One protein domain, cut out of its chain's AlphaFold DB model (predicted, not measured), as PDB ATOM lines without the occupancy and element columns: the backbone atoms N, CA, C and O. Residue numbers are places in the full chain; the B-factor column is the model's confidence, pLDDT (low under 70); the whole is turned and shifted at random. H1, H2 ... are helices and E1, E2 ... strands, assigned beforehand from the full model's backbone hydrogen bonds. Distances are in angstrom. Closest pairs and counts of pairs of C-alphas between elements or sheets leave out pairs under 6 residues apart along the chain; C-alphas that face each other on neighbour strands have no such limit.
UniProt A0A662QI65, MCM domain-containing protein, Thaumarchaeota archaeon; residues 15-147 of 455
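Overview. This is residues 15 to 147 of the 455 residues of the protein "MCM domain-containing protein" of Thaumarchaeota archaeon (UniProt A0A662QI65). A twisted sheet of four strands has helices H4 and the long H5 over one face, and its other face is bare. Beyond the sheet, H3 packs on H4 and on H5, with the small H2 at its side and H1 at the far end of the domain. The printed part has 133 residues, with five named helices and four named strands in the order H1 H2 H3 E1 E2 H4 E3 E4 H5, mixed in class. The sheet, E1 E2 E4 E3, is antiparallel; the whole is compact, with a radius of gyration of the C-alphas of 15.8 A and spans of 46 by 35 by 24 A.

Along the chain. H1, residues 20 to 28, begins at C-alpha 20 (172.435, 166.608, 171.462). H2 is residues 34 to 37, and H3 is residues 49 to 67, 26.5 A long. E1 is residues 68 to 74, E2 77 to 82, H4 86 to 96, E3 101 to 106 and E4 109 to 114. H5, residues 121 to 147, is 38.9 A long and ends at C-alpha 147 (178.840, 188.175, 190.022).

Arrangement. H3, the hub, touches H4 at a steep tilt of 66 degrees, closest at the C-alphas of Ala 60 and Val 91, 5.4 A. H4 and H5 are on the same face, two layers with the sheet, at heights of 8.9 A and 8.3 A. E2, H4 and E3 form a split strand-helix-strand unit, E4 between its strands, with a right-handed crossover. N 72 and O 79 join hairpin E1 and E2 within hydrogen-bond range at 2.9 A, N 80 and O 110 E2 and E4 at 2.8 A, N 104 and O 111 hairpin E3 and E4 at 2.8 A. Every O i to N i+4 pair is within range in H3, H4 and H5; H1 has 3 of 5, and H2 is too short for one.

Size, cuts and confidence. The C-alphas farthest apart, of Lys 28 and Gln 121, are 47.8 A apart. The printed part has no cut; the link H2 to H3 is long. Residues 99 to 100, 116 to 119 and 146 to 147 have pLDDT under 70.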
ATOM      1  N   GLU A  15     179.141 169.809 173.629       81.38
ATOM      2  CA  GLU A  15     178.142 169.229 174.540       81.38
ATOM      3  C   GLU A  15     177.854 170.088 175.770       81.38
ATOM      4  O   GLU A  15     176.823 169.899 176.407       81.38
ATOM      5  N   ALA A  16     178.752 171.015 176.108       77.38
ATOM      6  CA  ALA A  16     178.574 171.889 177.259       77.38
ATOM      7  C   ALA A  16     177.488 172.954 177.027       77.38
ATOM      8  O   ALA A  16     176.937 173.474 177.990       77.38
ATOM      9  N   VAL A  17     177.187 173.288 175.764       78.50
ATOM     10  CA  VAL A  17     176.317 174.428 175.414       78.50
ATOM     11  C   VAL A  17     175.196 174.045 174.444       78.50
ATOM     12  O   VAL A  17     174.110 174.621 174.493       78.50
ATOM     13  N   LEU A  18     175.419 173.081 173.546       83.19
ATOM     14  CA  LEU A  18     174.477 172.751 172.474       83.19
ATOM     15  C   LEU A  18     173.655 171.488 172.774       83.19
ATOM     16  O   LEU A  18     174.115 170.543 173.411       83.19
ATOM     17  N   GLN A  19     172.431 171.436 172.239       81.62
ATOM     18  CA  GLN A  19     171.561 170.262 172.352       81.62
ATOM     19  C   GLN A  19     172.108 169.076 171.550       81.62
ATOM     20  O   GLN A  19     172.591 169.238 170.430       81.62
ATOM     21  N   LYS A  20     171.922 167.853 172.064       78.44
ATOM     22  CA  LYS A  20     172.435 166.608 171.462       78.44
ATOM     23  C   LYS A  20     172.104 166.453 169.965       78.44
ATOM     24  O   LYS A  20     172.976 166.082 169.185       78.44
ATOM     25  N   LYS A  21     170.884 166.827 169.556       80.25
ATOM     26  CA  LYS A  21     170.415 166.790 168.156       80.25
ATOM     27  C   LYS A  21     171.225 167.681 167.200       80.25
ATOM     28  O   LYS A  21     171.340 167.359 166.025       80.25
ATOM     29  N   ASP A  22     171.773 168.786 167.711       81.50
ATOM     30  CA  ASP A  22     172.547 169.762 166.941       81.50
ATOM     31  C   ASP A  22     174.058 169.414 166.978       81.50
ATOM     32  O   ASP A  22     174.797 169.761 166.062       81.50
ATOM     33  N   VAL A  23     174.520 168.664 167.992       83.44
ATOM     34  CA  VAL A  23     175.928 168.243 168.166       83.44
ATOM     35  C   VAL A  23     176.317 167.062 167.269       83.44
ATOM     36  O   VAL A  23     177.428 167.024 166.738       83.44
ATOM     37  N   GLU A  24     175.434 166.076 167.099       82.75
ATOM     38  CA  GLU A  24     175.745 164.852 166.343       82.75
ATOM     39  C   GLU A  24     176.118 165.105 164.865       82.75
ATOM     40  O   GLU A  24     177.110 164.525 164.408       82.75
ATOM     41  N   PRO A  25     175.420 165.981 164.109       84.00
ATOM     42  CA  PRO A  25     175.819 166.341 162.745       84.00
ATOM     43  C   PRO A  25     177.170 167.068 162.681       84.00
ATOM     44  O   PRO A  25     177.973 166.792 161.792       84.00
ATOM     45  N   LEU A  26     177.458 167.950 163.644       85.50
ATOM     46  CA  LEU A  26     178.704 168.728 163.700       85.50
ATOM     47  C   LEU A  26     179.927 167.838 163.957       85.50
ATOM     48  O   LEU A  26     180.962 167.990 163.306       85.50
ATOM     49  N   LYS A  27     179.783 166.841 164.838       85.69
ATOM     50  CA  LYS A  27     180.843 165.861 165.115       85.69
ATOM     51  C   LYS A  27     181.200 165.007 163.903       85.69
ATOM     52  O   LYS A  27     182.368 164.654 163.750       85.69
ATOM     53  N   LYS A  28     180.230 164.688 163.037       83.19
ATOM     54  CA  LYS A  28     180.473 163.922 161.799       83.19
ATOM     55  C   LYS A  28     181.371 164.675 160.813       83.19
ATOM     56  O   LYS A  28     182.115 164.036 160.081       83.19
ATOM     57  N   VAL A  29     181.343 166.008 160.843       83.44
ATOM     58  CA  VAL A  29     182.206 166.891 160.033       83.44
ATOM     59  C   VAL A  29     183.522 167.227 160.760       83.44
ATOM     60  O   VAL A  29     184.381 167.924 160.235       83.44
ATOM     61  N   GLY A  30     183.736 166.684 161.965       82.25
ATOM     62  CA  GLY A  30     184.973 166.853 162.730       82.25
ATOM     63  C   GLY A  30     185.014 168.098 163.619       82.25
ATOM     64  O   GLY A  30     186.036 168.340 164.262       82.25
ATOM     65  N   ILE A  31     183.915 168.853 163.720       87.31
ATOM     66  CA  ILE A  31     183.799 170.002 164.624       87.31
ATOM     67  C   ILE A  31     183.502 169.473 166.030       87.31
ATOM     68  O   ILE A  31     182.496 168.797 166.248       87.31
ATOM     69  N   ARG A  32     184.391 169.752 166.990       85.44
ATOM     70  CA  ARG A  32     184.271 169.255 168.375       85.44
ATOM     71  C   ARG A  32     184.185 170.353 169.428       85.44
ATOM     72  O   ARG A  32     183.844 170.058 170.572       85.44
ATOM     73  N   THR A  33     184.464 171.599 169.056       88.25
ATOM     74  CA  THR A  33     184.551 172.731 169.990       88.25
ATOM     75  C   THR A  33     183.834 173.963 169.451       88.25
ATOM     76  O   THR A  33     183.670 174.108 168.236       88.25
ATOM     77  N   LEU A  34     183.399 174.853 170.347       86.62
ATOM     78  CA  LEU A  34     182.743 176.110 169.974       86.62
ATOM     79  C   LEU A  34     183.707 177.047 169.236       86.62
ATOM     80  O   LEU A  34     183.310 177.703 168.277       86.62
ATOM     81  N   GLU A  35     184.983 177.060 169.632       87.31
ATOM     82  CA  GLU A  35     186.035 177.829 168.964       87.31
ATOM     83  C   GLU A  35     186.256 177.371 167.518       87.31
ATOM     84  O   GLU A  35     186.494 178.201 166.648       87.31
ATOM     85  N   GLN A  36     186.147 176.069 167.232       86.19
ATOM     86  CA  GLN A  36     186.171 175.573 165.854       86.19
ATOM     87  C   GLN A  36     184.903 175.974 165.108       86.19
ATOM     88  O   GLN A  36     184.987 176.442 163.979       86.19
ATOM     89  N   LEU A  37     183.739 175.805 165.740       87.31
ATOM     90  CA  LEU A  37     182.432 176.057 165.142       87.31
ATOM     91  C   LEU A  37     182.274 177.500 164.640       87.31
ATOM     92  O   LEU A  37     181.792 177.696 163.528       87.31
ATOM     93  N   ILE A  38     182.698 178.500 165.423       87.12
ATOM     94  CA  ILE A  38     182.524 179.922 165.075       87.12
ATOM     95  C   ILE A  38     183.395 180.376 163.890       87.12
ATOM     96  O   ILE A  38     183.163 181.440 163.319       87.12
ATOM     97  N   LEU A  39     184.406 179.586 163.514       87.00
ATOM     98  CA  LEU A  39     185.283 179.882 162.381       87.00
ATOM     99  C   LEU A  39     184.684 179.443 161.034       87.00
ATOM    100  O   LEU A  39     185.151 179.913 159.997       87.00
ATOM    101  N   TYR A  40     183.661 178.580 161.038       85.94
ATOM    102  CA  TYR A  40     182.964 178.141 159.825       85.94
ATOM    103  C   TYR A  40     181.933 179.171 159.365       85.94
ATOM    104  O   TYR A  40     181.291 179.847 160.172       85.94
ATOM    105  N   HIS A  41     181.716 179.251 158.051       80.94
ATOM    106  CA  HIS A  41     180.612 180.032 157.514       80.94
ATOM    107  C   HIS A  41     179.272 179.309 157.702       80.94
ATOM    108  O   HIS A  41     179.192 178.084 157.772       80.94
ATOM    109  N   SER A  42     178.184 180.078 157.743       79.44
ATOM    110  CA  SER A  42     176.833 179.555 157.980       79.44
ATOM    111  C   SER A  42     176.337 178.570 156.911       79.44
ATOM    112  O   SER A  42     175.442 177.776 157.193       79.44
ATOM    113  N   TYR A  43     176.904 178.595 155.704       80.44
ATOM    114  CA  TYR A  43     176.575 177.667 154.618       80.44
ATOM    115  C   TYR A  43     177.417 176.380 154.629       80.44
ATOM    116  O   TYR A  43     177.013 175.404 154.004       80.44
ATOM    117  N   ASP A  44     178.534 176.350 155.364       81.75
ATOM    118  CA  ASP A  44     179.424 175.181 155.457       81.75
ATOM    119  C   ASP A  44     178.994 174.196 156.558       81.75
ATOM    120  O   ASP A  44     179.555 173.109 156.702       81.75
ATOM    121  N   LEU A  45     177.999 174.574 157.366       85.75
ATOM    122  CA  LEU A  45     177.534 173.769 158.487       85.75
ATOM    123  C   LEU A  45     176.470 172.752 158.040       85.75
ATOM    124  O   LEU A  45     175.519 173.125 157.352       85.75
ATOM    125  N   PRO A  46     176.560 171.480 158.483       83.44
ATOM    126  CA  PRO A  46     175.633 170.401 158.125       83.44
ATOM    127  C   PRO A  46     174.302 170.502 158.898       83.44
ATOM    128  O   PRO A  46     173.858 169.545 159.534       83.44
ATOM    129  N   LEU A  47     173.683 171.683 158.906       85.75
ATOM    130  CA  LEU A  47     172.490 172.019 159.679       85.75
ATOM    131  C   LEU A  47     171.497 172.811 158.815       85.75
ATOM    132  O   LEU A  47     171.860 173.453 157.831       85.75
ATOM    133  N   SER A  48     170.213 172.784 159.186       85.12
ATOM    134  CA  SER A  48     169.208 173.623 158.523       85.12
ATOM    135  C   SER A  48     169.468 175.106 158.806       85.12
ATOM    136  O   SER A  48     169.960 175.454 159.876       85.12
ATOM    137  N   LYS A  49     169.059 176.011 157.906       79.31
ATOM    138  CA  LYS A  49     169.262 177.468 158.063       79.31
ATOM    139  C   LYS A  49     168.796 178.003 159.430       79.31
ATOM    140  O   LYS A  49     169.471 178.829 160.038       79.31
ATOM    141  N   ALA A  50     167.668 177.495 159.931       79.56
ATOM    142  CA  ALA A  50     167.134 177.850 161.246       79.56
ATOM    143  C   ALA A  50     167.954 177.260 162.410       79.56
ATOM    144  O   ALA A  50     168.120 177.912 163.441       79.56
ATOM    145  N   ALA A  51     168.479 176.039 162.270       81.94
ATOM    146  CA  ALA A  51     169.356 175.434 163.271       81.94
ATOM    147  C   ALA A  51     170.729 176.119 163.304       81.94
ATOM    148  O   ALA A  51     171.211 176.433 164.389       81.94
ATOM    149  N   THR A  52     171.300 176.449 162.145       85.12
ATOM    150  CA  THR A  52     172.585 177.147 162.032       85.12
ATOM    151  C   THR A  52     172.575 178.494 162.746       85.12
ATOM    152  O   THR A  52     173.482 178.774 163.524       85.12
ATOM    153  N   GLY A  53     171.531 179.309 162.547       82.94
ATOM    154  CA  GLY A  53     171.408 180.604 163.226       82.94
ATOM    155  C   GLY A  53     171.360 180.471 164.752       82.94
ATOM    156  O   GLY A  53     172.074 181.180 165.456       82.94
ATOM    157  N   ARG A  54     170.577 179.512 165.271       84.69
ATOM    158  CA  ARG A  54     170.502 179.240 166.719       84.69
ATOM    159  C   ARG A  54     171.839 178.766 167.286       84.69
ATOM    160  O   ARG A  54     172.257 179.251 168.330       84.69
ATOM    161  N   VAL A  55     172.488 177.826 166.603       87.12
ATOM    162  CA  VAL A  55     173.743 177.203 167.045       87.12
ATOM    163  C   VAL A  55     174.893 178.208 167.045       87.12
ATOM    164  O   VAL A  55     175.622 178.284 168.031       87.12
ATOM    165  N   LEU A  56     175.024 179.019 165.990       86.75
ATOM    166  CA  LEU A  56     176.049 180.060 165.922       86.75
ATOM    167  C   LEU A  56     175.821 181.158 166.962       86.75
ATOM    168  O   LEU A  56     176.783 181.583 167.588       86.75
ATOM    169  N   ASN A  57     174.571 181.568 167.199       87.19
ATOM    170  CA  ASN A  57     174.266 182.563 168.228       87.19
ATOM    171  C   ASN A  57     174.560 182.030 169.642       87.19
ATOM    172  O   ASN A  57     175.181 182.718 170.445       87.19
ATOM    173  N   ALA A  58     174.192 180.778 169.938       85.88
ATOM    174  CA  ALA A  58     174.520 180.139 171.215       85.88
ATOM    175  C   ALA A  58     176.039 180.008 171.422       85.88
ATOM    176  O   ALA A  58     176.547 180.289 172.506       85.88
ATOM    177  N   ALA A  59     176.775 179.635 170.369       86.81
ATOM    178  CA  ALA A  59     178.230 179.563 170.400       86.81
ATOM    179  C   ALA A  59     178.869 180.945 170.596       86.81
ATOM    180  O   ALA A  59     179.725 181.101 171.462       86.81
ATOM    181  N   ALA A  60     178.433 181.956 169.839       87.69
ATOM    182  CA  ALA A  60     178.931 183.323 169.952       87.69
ATOM    183  C   ALA A  60     178.679 183.904 171.348       87.69
ATOM    184  O   ALA A  60     179.571 184.532 171.905       87.69
ATOM    185  N   LEU A  61     177.510 183.642 171.942       86.94
ATOM    186  CA  LEU A  61     177.170 184.079 173.297       86.94
ATOM    187  C   LEU A  61     178.083 183.440 174.351       86.94
ATOM    188  O   LEU A  61     178.638 184.143 175.193       86.94
ATOM    189  N   ALA A  62     178.285 182.123 174.275       84.50
ATOM    190  CA  ALA A  62     179.164 181.404 175.192       84.50
ATOM    191  C   ALA A  62     180.630 181.854 175.065       84.50
ATOM    192  O   ALA A  62     181.333 181.995 176.064       84.50
ATOM    193  N   LEU A  63     181.093 182.115 173.839       86.25
ATOM    194  CA  LEU A  63     182.447 182.604 173.583       86.25
ATOM    195  C   LEU A  63     182.621 184.072 173.995       86.25
ATOM    196  O   LEU A  63     183.666 184.411 174.541       86.25
ATOM    197  N   ALA A  64     181.617 184.930 173.789       85.00
ATOM    198  CA  ALA A  64     181.636 186.312 174.270       85.00
ATOM    199  C   ALA A  64     181.716 186.350 175.795       85.00
ATOM    200  O   ALA A  64     182.600 187.009 176.331       85.00
ATOM    201  N   ARG A  65     180.882 185.552 176.480       82.81
ATOM    202  CA  ARG A  65     180.938 185.404 177.939       82.81
ATOM    203  C   ARG A  65     182.334 184.994 178.400       82.81
ATOM    204  O   ARG A  65     182.817 185.537 179.376       82.81
ATOM    205  N   LYS A  66     182.997 184.079 177.689       83.50
ATOM    206  CA  LYS A  66     184.324 183.563 178.050       83.50
ATOM    207  C   LYS A  66     185.477 184.539 177.783       83.50
ATOM    208  O   LYS A  66     186.395 184.621 178.593       83.50
ATOM    209  N   TYR A  67     185.465 185.235 176.647       84.25
ATOM    210  CA  TYR A  67     186.633 185.985 176.163       84.25
ATOM    211  C   TYR A  67     186.515 187.509 176.275       84.25
ATOM    212  O   TYR A  67     187.540 188.191 176.178       84.25
ATOM    213  N   PHE A  68     185.317 188.077 176.426       87.06
ATOM    214  CA  PHE A  68     185.170 189.525 176.598       87.06
ATOM    215  C   PHE A  68     185.401 189.887 178.063       87.06
ATOM    216  O   PHE A  68     184.800 189.291 178.951       87.06
ATOM    217  N   LYS A  69     186.298 190.850 178.294       83.19
ATOM    218  CA  LYS A  69     186.607 191.375 179.629       83.19
ATOM    219  C   LYS A  69     185.680 192.533 179.984       83.19
ATOM    220  O   LYS A  69     185.262 192.655 181.121       83.19
ATOM    221  N   ASP A  70     185.372 193.377 179.001       83.56
ATOM    222  CA  ASP A  70     184.546 194.567 179.184       83.56
ATOM    223  C   ASP A  70     183.999 195.045 177.829       83.56
ATOM    224  O   ASP A  70     184.635 194.856 176.785       83.56
ATOM    225  N   VAL A  71     182.817 195.659 177.846       85.50
ATOM    226  CA  VAL A  71     182.158 196.246 176.676       85.50
ATOM    227  C   VAL A  71     181.592 197.604 177.073       85.50
ATOM    228  O   VAL A  71     180.554 197.689 177.724       85.50
ATOM    229  N   ALA A  72     182.246 198.674 176.627       81.75
ATOM    230  CA  ALA A  72     181.819 200.048 176.866       81.75
ATOM    231  C   ALA A  72     181.239 200.661 175.586       81.75
ATOM    232  O   ALA A  72     181.788 200.473 174.501       81.75
ATOM    233  N   CYS A  73     180.148 201.422 175.691       82.19
ATOM    234  CA  CYS A  73     179.523 202.085 174.546       82.19
ATOM    235  C   CYS A  73     179.271 203.564 174.832       82.19
ATOM    236  O   CYS A  73     178.502 203.907 175.723       82.19
ATOM    237  N   ASN A  74     179.859 204.427 174.006       76.19
ATOM    238  CA  ASN A  74     179.683 205.872 174.034       76.19
ATOM    239  C   ASN A  74     178.993 206.305 172.739       76.19
ATOM    240  O   ASN A  74     179.665 206.621 171.762       76.19
ATOM    241  N   GLY A  75     177.656 206.288 172.732       70.94
ATOM    242  CA  GLY A  75     176.793 206.817 171.663       70.94
ATOM    243  C   GLY A  75     176.948 206.158 170.287       70.94
ATOM    244  O   GLY A  75     176.083 205.411 169.842       70.94
ATOM    245  N   ASP A  76     178.024 206.479 169.579       75.50
ATOM    246  CA  ASP A  76     178.350 206.015 168.230       75.50
ATOM    247  C   ASP A  76     179.599 205.122 168.158       75.50
ATOM    248  O   ASP A  76     179.907 204.590 167.085       75.50
ATOM    249  N   VAL A  77     180.278 204.912 169.292       81.62
ATOM    250  CA  VAL A  77     181.463 204.058 169.413       81.62
ATOM    251  C   VAL A  77     181.278 203.025 170.523       81.62
ATOM    252  O   VAL A  77     181.036 203.384 171.673       81.62
ATOM    253  N   ALA A  78     181.478 201.746 170.205       83.62
ATOM    254  CA  ALA A  78     181.607 200.673 171.189       83.62
ATOM    255  C   ALA A  78     183.052 200.160 171.241       83.62
ATOM    256  O   ALA A  78     183.678 199.938 170.204       83.62
ATOM    257  N   ILE A  79     183.586 199.970 172.444       85.00
ATOM    258  CA  ILE A  79     184.923 199.436 172.704       85.00
ATOM    259  C   ILE A  79     184.758 198.104 173.427       85.00
ATOM    260  O   ILE A  79     184.146 198.036 174.490       85.00
ATOM    261  N   ILE A  80     185.312 197.050 172.841       86.75
ATOM    262  CA  ILE A  80     185.258 195.683 173.356       86.75
ATOM    263  C   ILE A  80     186.671 195.305 173.775       86.75
ATOM    264  O   ILE A  80     187.551 195.152 172.922       86.75
ATOM    265  N   ARG A  81     186.885 195.145 175.080       84.62
ATOM    266  CA  ARG A  81     188.168 194.711 175.633       84.62
ATOM    267  C   ARG A  81     188.243 193.193 175.607       84.62
ATOM    268  O   ARG A  81     187.466 192.504 176.268       84.62
ATOM    269  N   THR A  82     189.165 192.651 174.822       84.50
ATOM    270  CA  THR A  82     189.341 191.201 174.671       84.50
ATOM    271  C   THR A  82     190.714 190.885 174.092       84.50
ATOM    272  O   THR A  82     191.316 191.700 173.391       84.50
ATOM    273  N   GLU A  83     191.213 189.682 174.360       83.00
ATOM    274  CA  GLU A  83     192.446 189.196 173.749       83.00
ATOM    275  C   GLU A  83     192.238 188.926 172.257       83.00
ATOM    276  O   GLU A  83     191.249 188.324 171.820       83.00
ATOM    277  N   LYS A  84     193.182 189.393 171.441       82.06
ATOM    278  CA  LYS A  84     193.079 189.303 169.985       82.06
ATOM    279  C   LYS A  84     193.327 187.876 169.524       82.06
ATOM    280  O   LYS A  84     194.411 187.326 169.697       82.06
ATOM    281  N   SER A  85     192.324 187.284 168.893       82.69
ATOM    282  CA  SER A  85     192.420 185.985 168.240       82.69
ATOM    283  C   SER A  85     191.449 185.917 167.056       82.69
ATOM    284  O   SER A  85     190.461 186.659 167.025       82.69
ATOM    285  N   PRO A  86     191.660 184.995 166.098       82.75
ATOM    286  CA  PRO A  86     190.703 184.762 165.014       82.75
ATOM    287  C   PRO A  86     189.290 184.434 165.524       82.75
ATOM    288  O   PRO A  86     188.299 184.804 164.899       82.75
ATOM    289  N   VAL A  87     189.197 183.779 166.685       84.50
ATOM    290  CA  VAL A  87     187.935 183.425 167.347       84.50
ATOM    291  C   VAL A  87     187.241 184.678 167.880       84.50
ATOM    292  O   VAL A  87     186.079 184.911 167.558       84.50
ATOM    293  N   THR A  88     187.942 185.520 168.649       84.44
ATOM    294  CA  THR A  88     187.348 186.736 169.234       84.44
ATOM    295  C   THR A  88     186.935 187.736 168.160       84.44
ATOM    296  O   THR A  88     185.868 188.333 168.276       84.44
ATOM    297  N   LYS A  89     187.689 187.827 167.058       85.06
ATOM    298  CA  LYS A  89     187.303 188.617 165.881       85.06
ATOM    299  C   LYS A  89     185.967 188.164 165.292       85.06
ATOM    300  O   LYS A  89     185.079 188.986 165.091       85.06
ATOM    301  N   ARG A  90     185.790 186.855 165.074       85.12
ATOM    302  CA  ARG A  90     184.528 186.291 164.560       85.12
ATOM    303  C   ARG A  90     183.352 186.514 165.503       85.12
ATOM    304  O   ARG A  90     182.246 186.772 165.038       85.12
ATOM    305  N   VAL A  91     183.577 186.440 166.812       86.62
ATOM    306  CA  VAL A  91     182.536 186.720 167.811       86.62
ATOM    307  C   VAL A  91     182.111 188.192 167.752       86.62
ATOM    308  O   VAL A  91     180.916 188.478 167.748       86.62
ATOM    309  N   VAL A  92     183.060 189.126 167.623       86.38
ATOM    310  CA  VAL A  92     182.749 190.554 167.435       86.38
ATOM    311  C   VAL A  92     181.999 190.786 166.120       86.38
ATOM    312  O   VAL A  92     180.971 191.457 166.121       86.38
ATOM    313  N   GLU A  93     182.435 190.182 165.014       86.50
ATOM    314  CA  GLU A  93     181.726 190.243 163.726       86.50
ATOM    315  C   GLU A  93     180.302 189.672 163.815       86.50
ATOM    316  O   GLU A  93     179.393 190.203 163.185       86.50
ATOM    317  N   HIS A  94     180.074 188.628 164.614       87.25
ATOM    318  CA  HIS A  94     178.746 188.037 164.782       87.25
ATOM    319  C   HIS A  94     177.751 189.005 165.439       87.25
ATOM    320  O   HIS A  94     176.607 189.104 164.999       87.25
ATOM    321  N   PHE A  95     178.175 189.729 166.479       84.44
ATOM    322  CA  PHE A  95     177.307 190.668 167.201       84.44
ATOM    323  C   PHE A  95     177.243 192.057 166.558       84.44
ATOM    324  O   PHE A  95     176.209 192.724 166.614       84.44
ATOM    325  N   PHE A  96     178.343 192.504 165.951       83.38
ATOM    326  CA  PHE A  96     178.510 193.881 165.491       83.38
ATOM    327  C   PHE A  96     178.660 194.023 163.973       83.38
ATOM    328  O   PHE A  96     178.676 195.150 163.476       83.38
ATOM    329  N   GLY A  97     178.711 192.921 163.224       74.19
ATOM    330  CA  GLY A  97     178.746 192.909 161.763       74.19
ATOM    331  C   GLY A  97     177.414 193.349 161.166       74.19
ATOM    332  O   GLY A  97     176.518 192.543 160.929       74.19
ATOM    333  N   SER A  98     177.283 194.647 160.910       73.56
ATOM    334  CA  SER A  98     176.145 195.254 160.219       73.56
ATOM    335  C   SER A  98     176.644 196.166 159.099       73.56
ATOM    336  O   SER A  98     177.751 196.699 159.176       73.56
ATOM    337  N   LEU A  99     175.820 196.372 158.066       60.59
ATOM    338  CA  LEU A  99     176.149 197.156 156.862       60.59
ATOM    339  C   LEU A  99     176.683 198.566 157.183       60.59
ATOM    340  O   LEU A  99     177.543 199.089 156.469       60.59
ATOM    341  N   TYR A 100     176.220 199.148 158.290       68.44
ATOM    342  CA  TYR A 100     176.532 200.512 158.717       68.44
ATOM    343  C   TYR A 100     177.588 200.596 159.825       68.44
ATOM    344  O   TYR A 100     177.740 201.656 160.422       68.44
ATOM    345  N   ARG A 101     178.314 199.512 160.130       78.75
ATOM    346  CA  ARG A 101     179.353 199.500 161.175       78.75
ATOM    347  C   ARG A 101     180.736 199.221 160.595       78.75
ATOM    348  O   ARG A 101     180.880 198.503 159.606       78.75
ATOM    349  N   GLN A 102     181.749 199.810 161.212       80.56
ATOM    350  CA  GLN A 102     183.162 199.582 160.933       80.56
ATOM    351  C   GLN A 102     183.817 199.031 162.197       80.56
ATOM    352  O   GLN A 102     183.617 199.571 163.280       80.56
ATOM    353  N   ILE A 103     184.550 197.926 162.056       84.31
ATOM    354  CA  ILE A 103     185.241 197.249 163.155       84.31
ATOM    355  C   ILE A 103     186.740 197.447 162.938       84.31
ATOM    356  O   ILE A 103     187.282 197.024 161.918       84.31
ATOM    357  N   GLU A 104     187.396 198.091 163.893       83.00
ATOM    358  CA  GLU A 104     188.830 198.371 163.900       83.00
ATOM    359  C   GLU A 104     189.500 197.621 165.049       83.00
ATOM    360  O   GLU A 104     188.968 197.533 166.156       83.00
ATOM    361  N   GLU A 105     190.691 197.084 164.802       80.69
ATOM    362  CA  GLU A 105     191.508 196.468 165.847       80.69
ATOM    363  C   GLU A 105     192.283 197.565 166.592       80.69
ATOM    364  O   GLU A 105     193.089 198.281 166.001       80.69
ATOM    365  N   VAL A 106     192.053 197.694 167.899       80.56
ATOM    366  CA  VAL A 106     192.728 198.661 168.791       80.56
ATOM    367  C   VAL A 106     193.655 197.927 169.753       80.56
ATOM    368  O   VAL A 106     193.564 196.711 169.853       80.56
ATOM    369  N   ALA A 107     194.575 198.610 170.444       71.88
ATOM    370  CA  ALA A 107     195.581 197.966 171.308       71.88
ATOM    371  C   ALA A 107     194.982 196.888 172.239       71.88
ATOM    372  O   ALA A 107     195.432 195.743 172.183       71.88
ATOM    373  N   ASP A 108     193.880 197.214 172.923       76.75
ATOM    374  CA  ASP A 108     193.243 196.364 173.943       76.75
ATOM    375  C   ASP A 108     191.986 195.604 173.472       76.75
ATOM    376  O   ASP A 108     191.182 195.157 174.290       76.75
ATOM    377  N   GLY A 109     191.785 195.443 172.158       85.25
ATOM    378  CA  GLY A 109     190.674 194.651 171.620       85.25
ATOM    379  C   GLY A 109     190.125 195.198 170.307       85.25
ATOM    380  O   GLY A 109     190.874 195.367 169.343       85.25
ATOM    381  N   TYR A 110     188.819 195.470 170.262       85.88
ATOM    382  CA  TYR A 110     188.128 195.926 169.052       85.88
ATOM    383  C   TYR A 110     187.304 197.185 169.315       85.88
ATOM    384  O   TYR A 110     186.645 197.316 170.346       85.88
ATOM    385  N   LYS A 111     187.316 198.103 168.352       85.50
ATOM    386  CA  LYS A 111     186.506 199.320 168.334       85.50
ATOM    387  C   LYS A 111     185.490 199.217 167.204       85.50
ATOM    388  O   LYS A 111     185.858 198.943 166.068       85.50
ATOM    389  N   VAL A 112     184.222 199.449 167.510       85.00
ATOM    390  CA  VAL A 112     183.119 199.429 166.546       85.00
ATOM    391  C   VAL A 112     182.546 200.835 166.425       85.00
ATOM    392  O   VAL A 112     182.122 201.405 167.426       85.00
ATOM    393  N   THR A 113     182.508 201.387 165.214       83.00
ATOM    394  CA  THR A 113     181.945 202.717 164.928       83.00
ATOM    395  C   THR A 113     180.814 202.632 163.905       83.00
ATOM    396  O   THR A 113     180.841 201.789 163.005       83.00
ATOM    397  N   CYS A 114     179.795 203.487 164.023       78.81
ATOM    398  CA  CYS A 114     178.794 203.647 162.962       78.81
ATOM    399  C   CYS A 114     179.365 204.503 161.816       78.81
ATOM    400  O   CYS A 114     179.925 205.572 162.048       78.81
ATOM    401  N   LYS A 115     179.200 204.046 160.572       77.19
ATOM    402  CA  LYS A 115     179.597 204.783 159.366       77.19
ATOM    403  C   LYS A 115     178.702 206.009 159.193       77.19
ATOM    404  O   LYS A 115     177.478 205.892 159.236       77.19
ATOM    405  N   THR A 116     179.313 207.166 158.975       64.88
ATOM    406  CA  THR A 116     178.627 208.459 158.816       64.88
ATOM    407  C   THR A 116     178.478 208.887 157.353       64.88
ATOM    408  O   THR A 116     177.702 209.793 157.057       64.88
ATOM    409  N   GLU A 117     179.174 208.232 156.423       66.25
ATOM    410  CA  GLU A 117     179.191 208.596 155.002       66.25
ATOM    411  C   GLU A 117     178.029 207.948 154.227       66.25
ATOM    412  O   GLU A 117     177.863 206.730 154.249       66.25
ATOM    413  N   ASN A 118     177.243 208.760 153.506       60.75
ATOM    414  CA  ASN A 118     176.123 208.337 152.642       60.75
ATOM    415  C   ASN A 118     174.969 207.586 153.342       60.75
ATOM    416  O   ASN A 118     174.266 206.795 152.710       60.75
ATOM    417  N   VAL A 119     174.729 207.847 154.631       68.31
ATOM    418  CA  VAL A 119     173.648 207.219 155.414       68.31
ATOM    419  C   VAL A 119     172.570 208.254 155.766       68.31
ATOM    420  O   VAL A 119     172.883 209.372 156.167       68.31
ATOM    421  N   SER A 120     171.289 207.893 155.623       72.12
ATOM    422  CA  SER A 120     170.172 208.764 156.029       72.12
ATOM    423  C   SER A 120     170.161 208.993 157.550       72.12
ATOM    424  O   SER A 120     170.578 208.112 158.305       72.12
ATOM    425  N   GLN A 121     169.644 210.137 158.021       71.81
ATOM    426  CA  GLN A 121     169.564 210.438 159.463       71.81
ATOM    427  C   GLN A 121     168.845 209.329 160.251       71.81
ATOM    428  O   GLN A 121     169.358 208.874 161.270       71.81
ATOM    429  N   SER A 122     167.736 208.803 159.722       72.06
ATOM    430  CA  SER A 122     166.980 207.712 160.350       72.06
ATOM    431  C   SER A 122     167.779 206.404 160.445       72.06
ATOM    432  O   SER A 122     167.676 205.673 161.428       72.06
ATOM    433  N   SER A 123     168.610 206.099 159.444       73.94
ATOM    434  CA  SER A 123     169.474 204.910 159.458       73.94
ATOM    435  C   SER A 123     170.666 205.060 160.411       73.94
ATOM    436  O   SER A 123     171.102 204.072 161.005       73.94
ATOM    437  N   LEU A 124     171.176 206.282 160.592       75.56
ATOM    438  CA  LEU A 124     172.246 206.584 161.542       75.56
ATOM    439  C   LEU A 124     171.754 206.473 162.994       75.56
ATOM    440  O   LEU A 124     172.416 205.846 163.820       75.56
ATOM    441  N   GLU A 125     170.578 207.025 163.297       76.00
ATOM    442  CA  GLU A 125     169.934 206.904 164.613       76.00
ATOM    443  C   GLU A 125     169.636 205.444 164.963       76.00
ATOM    444  O   GLU A 125     169.964 204.988 166.059       76.00
ATOM    445  N   TRP A 126     169.121 204.674 163.999       79.62
ATOM    446  CA  TRP A 126     168.929 203.236 164.170       79.62
ATOM    447  C   TRP A 126     170.253 202.497 164.423       79.62
ATOM    448  O   TRP A 126     170.316 201.641 165.307       79.62
ATOM    449  N   CYS A 127     171.335 202.846 163.708       78.25
ATOM    450  CA  CYS A 127     172.657 202.245 163.925       78.25
ATOM    451  C   CYS A 127     173.153 202.470 165.356       78.25
ATOM    452  O   CYS A 127     173.593 201.505 165.988       78.25
ATOM    453  N   LYS A 128     173.041 203.710 165.859       79.25
ATOM    454  CA  LYS A 128     173.435 204.093 167.224       79.25
ATOM    455  C   LYS A 128     172.596 203.366 168.272       79.25
ATOM    456  O   LYS A 128     173.155 202.713 169.148       79.25
ATOM    457  N   SER A 129     171.269 203.377 168.126       80.38
ATOM    458  CA  SER A 129     170.359 202.688 169.051       80.38
ATOM    459  C   SER A 129     170.623 201.181 169.098       80.38
ATOM    460  O   SER A 129     170.735 200.603 170.174       80.38
ATOM    461  N   SER A 130     170.786 200.537 167.938       82.00
ATOM    462  CA  SER A 130     171.097 199.107 167.869       82.00
ATOM    463  C   SER A 130     172.498 198.793 168.412       82.00
ATOM    464  O   SER A 130     172.730 197.698 168.923       82.00
ATOM    465  N   LEU A 131     173.464 199.712 168.280       81.38
ATOM    466  CA  LEU A 131     174.825 199.515 168.792       81.38
ATOM    467  C   LEU A 131     174.804 199.531 170.318       81.38
ATOM    468  O   LEU A 131     175.357 198.632 170.950       81.38
ATOM    469  N   GLN A 132     174.100 200.511 170.880       83.25
ATOM    470  CA  GLN A 132     173.904 200.657 172.312       83.25
ATOM    471  C   GLN A 132     173.143 199.468 172.905       83.25
ATOM    472  O   GLN A 132     173.550 198.949 173.940       83.25
ATOM    473  N   GLU A 133     172.092 198.981 172.241       83.19
ATOM    474  CA  GLU A 133     171.326 197.815 172.696       83.19
ATOM    475  C   GLU A 133     172.198 196.552 172.774       83.19
ATOM    476  O   GLU A 133     172.234 195.871 173.802       83.19
ATOM    477  N   VAL A 134     172.955 196.255 171.711       82.94
ATOM    478  CA  VAL A 134     173.832 195.075 171.673       82.94
ATOM    479  C   VAL A 134     174.962 195.191 172.697       82.94
ATOM    480  O   VAL A 134     175.264 194.205 173.370       82.94
ATOM    481  N   ALA A 135     175.560 196.377 172.846       83.38
ATOM    482  CA  ALA A 135     176.616 196.614 173.824       83.38
ATOM    483  C   ALA A 135     176.108 196.474 175.265       83.38
ATOM    484  O   ALA A 135     176.730 195.764 176.046       83.38
ATOM    485  N   THR A 136     174.944 197.051 175.581       83.31
ATOM    486  CA  THR A 136     174.323 196.959 176.915       83.31
ATOM    487  C   THR A 136     173.972 195.514 177.256       83.31
ATOM    488  O   THR A 136     174.201 195.056 178.369       83.31
ATOM    489  N   ARG A 137     173.453 194.749 176.287       84.31
ATOM    490  CA  ARG A 137     173.149 193.328 176.494       84.31
ATOM    491  C   ARG A 137     174.403 192.500 176.768       84.31
ATOM    492  O   ARG A 137     174.345 191.541 177.522       84.31
ATOM    493  N   LEU A 138     175.521 192.818 176.120       83.12
ATOM    494  CA  LEU A 138     176.780 192.110 176.354       83.12
ATOM    495  C   LEU A 138     177.447 192.554 177.657       83.12
ATOM    496  O   LEU A 138     177.989 191.702 178.351       83.12
ATOM    497  N   SER A 139     177.365 193.837 178.021       84.25
ATOM    498  CA  SER A 139     177.905 194.334 179.285       84.25
ATOM    499  C   SER A 139     177.178 193.716 180.477       84.25
ATOM    500  O   SER A 139     177.840 193.224 181.379       84.25
ATOM    501  N   THR A 140     175.843 193.622 180.450       82.31
ATOM    502  CA  THR A 140     175.081 192.968 181.529       82.31
ATOM    503  C   THR A 140     175.422 191.488 181.669       82.31
ATOM    504  O   THR A 140     175.549 190.995 182.782       82.31
ATOM    505  N   LEU A 141     175.635 190.776 180.561       78.38
ATOM    506  CA  LEU A 141     176.064 189.374 180.597       78.38
ATOM    507  C   LEU A 141     177.474 189.196 181.177       78.38
ATOM    508  O   LEU A 141     177.747 188.163 181.786       78.38
ATOM    509  N   ILE A 142     178.363 190.171 180.978       79.81
ATOM    510  CA  ILE A 142     179.704 190.178 181.576       79.81
ATOM    511  C   ILE A 142     179.614 190.517 183.069       79.81
ATOM    512  O   ILE A 142     180.297 189.879 183.859       79.81
ATOM    513  N   THR A 143     178.742 191.444 183.472       77.38
ATOM    514  CA  THR A 143     178.503 191.759 184.891       77.38
ATOM    515  C   THR A 143     177.924 190.566 185.648       77.38
ATOM    516  O   THR A 143     178.470 190.200 186.676       77.38
ATOM    517  N   ILE A 144     176.909 189.887 185.099       76.56
ATOM    518  CA  ILE A 144     176.348 188.661 185.699       76.56
ATOM    519  C   ILE A 144     177.421 187.572 185.806       76.56
ATOM    520  O   ILE A 144     177.468 186.843 186.785       76.56
ATOM    521  N   ARG A 145     178.322 187.468 184.820       71.81
ATOM    522  CA  ARG A 145     179.481 186.575 184.925       71.81
ATOM    523  C   ARG A 145     180.404 186.988 186.070       71.81
ATOM    524  O   ARG A 145     180.856 186.097 186.763       71.81
ATOM    525  N   ALA A 146     180.706 188.273 186.240       63.81
ATOM    526  CA  ALA A 146     181.559 188.744 187.330       63.81
ATOM    527  C   ALA A 146     180.917 188.511 188.710       63.81
ATOM    528  O   ALA A 146     181.634 188.244 189.662       63.81
ATOM    529  N   GLU A 147     179.586 188.551 188.811       65.88
ATOM    530  CA  GLU A 147     178.840 188.175 190.022       65.88
ATOM    531  C   GLU A 147     178.859 186.651 190.256       65.88
ATOM    532  O   GLU A 147     179.181 186.210 191.353       65.88
TER     533      GLU A 147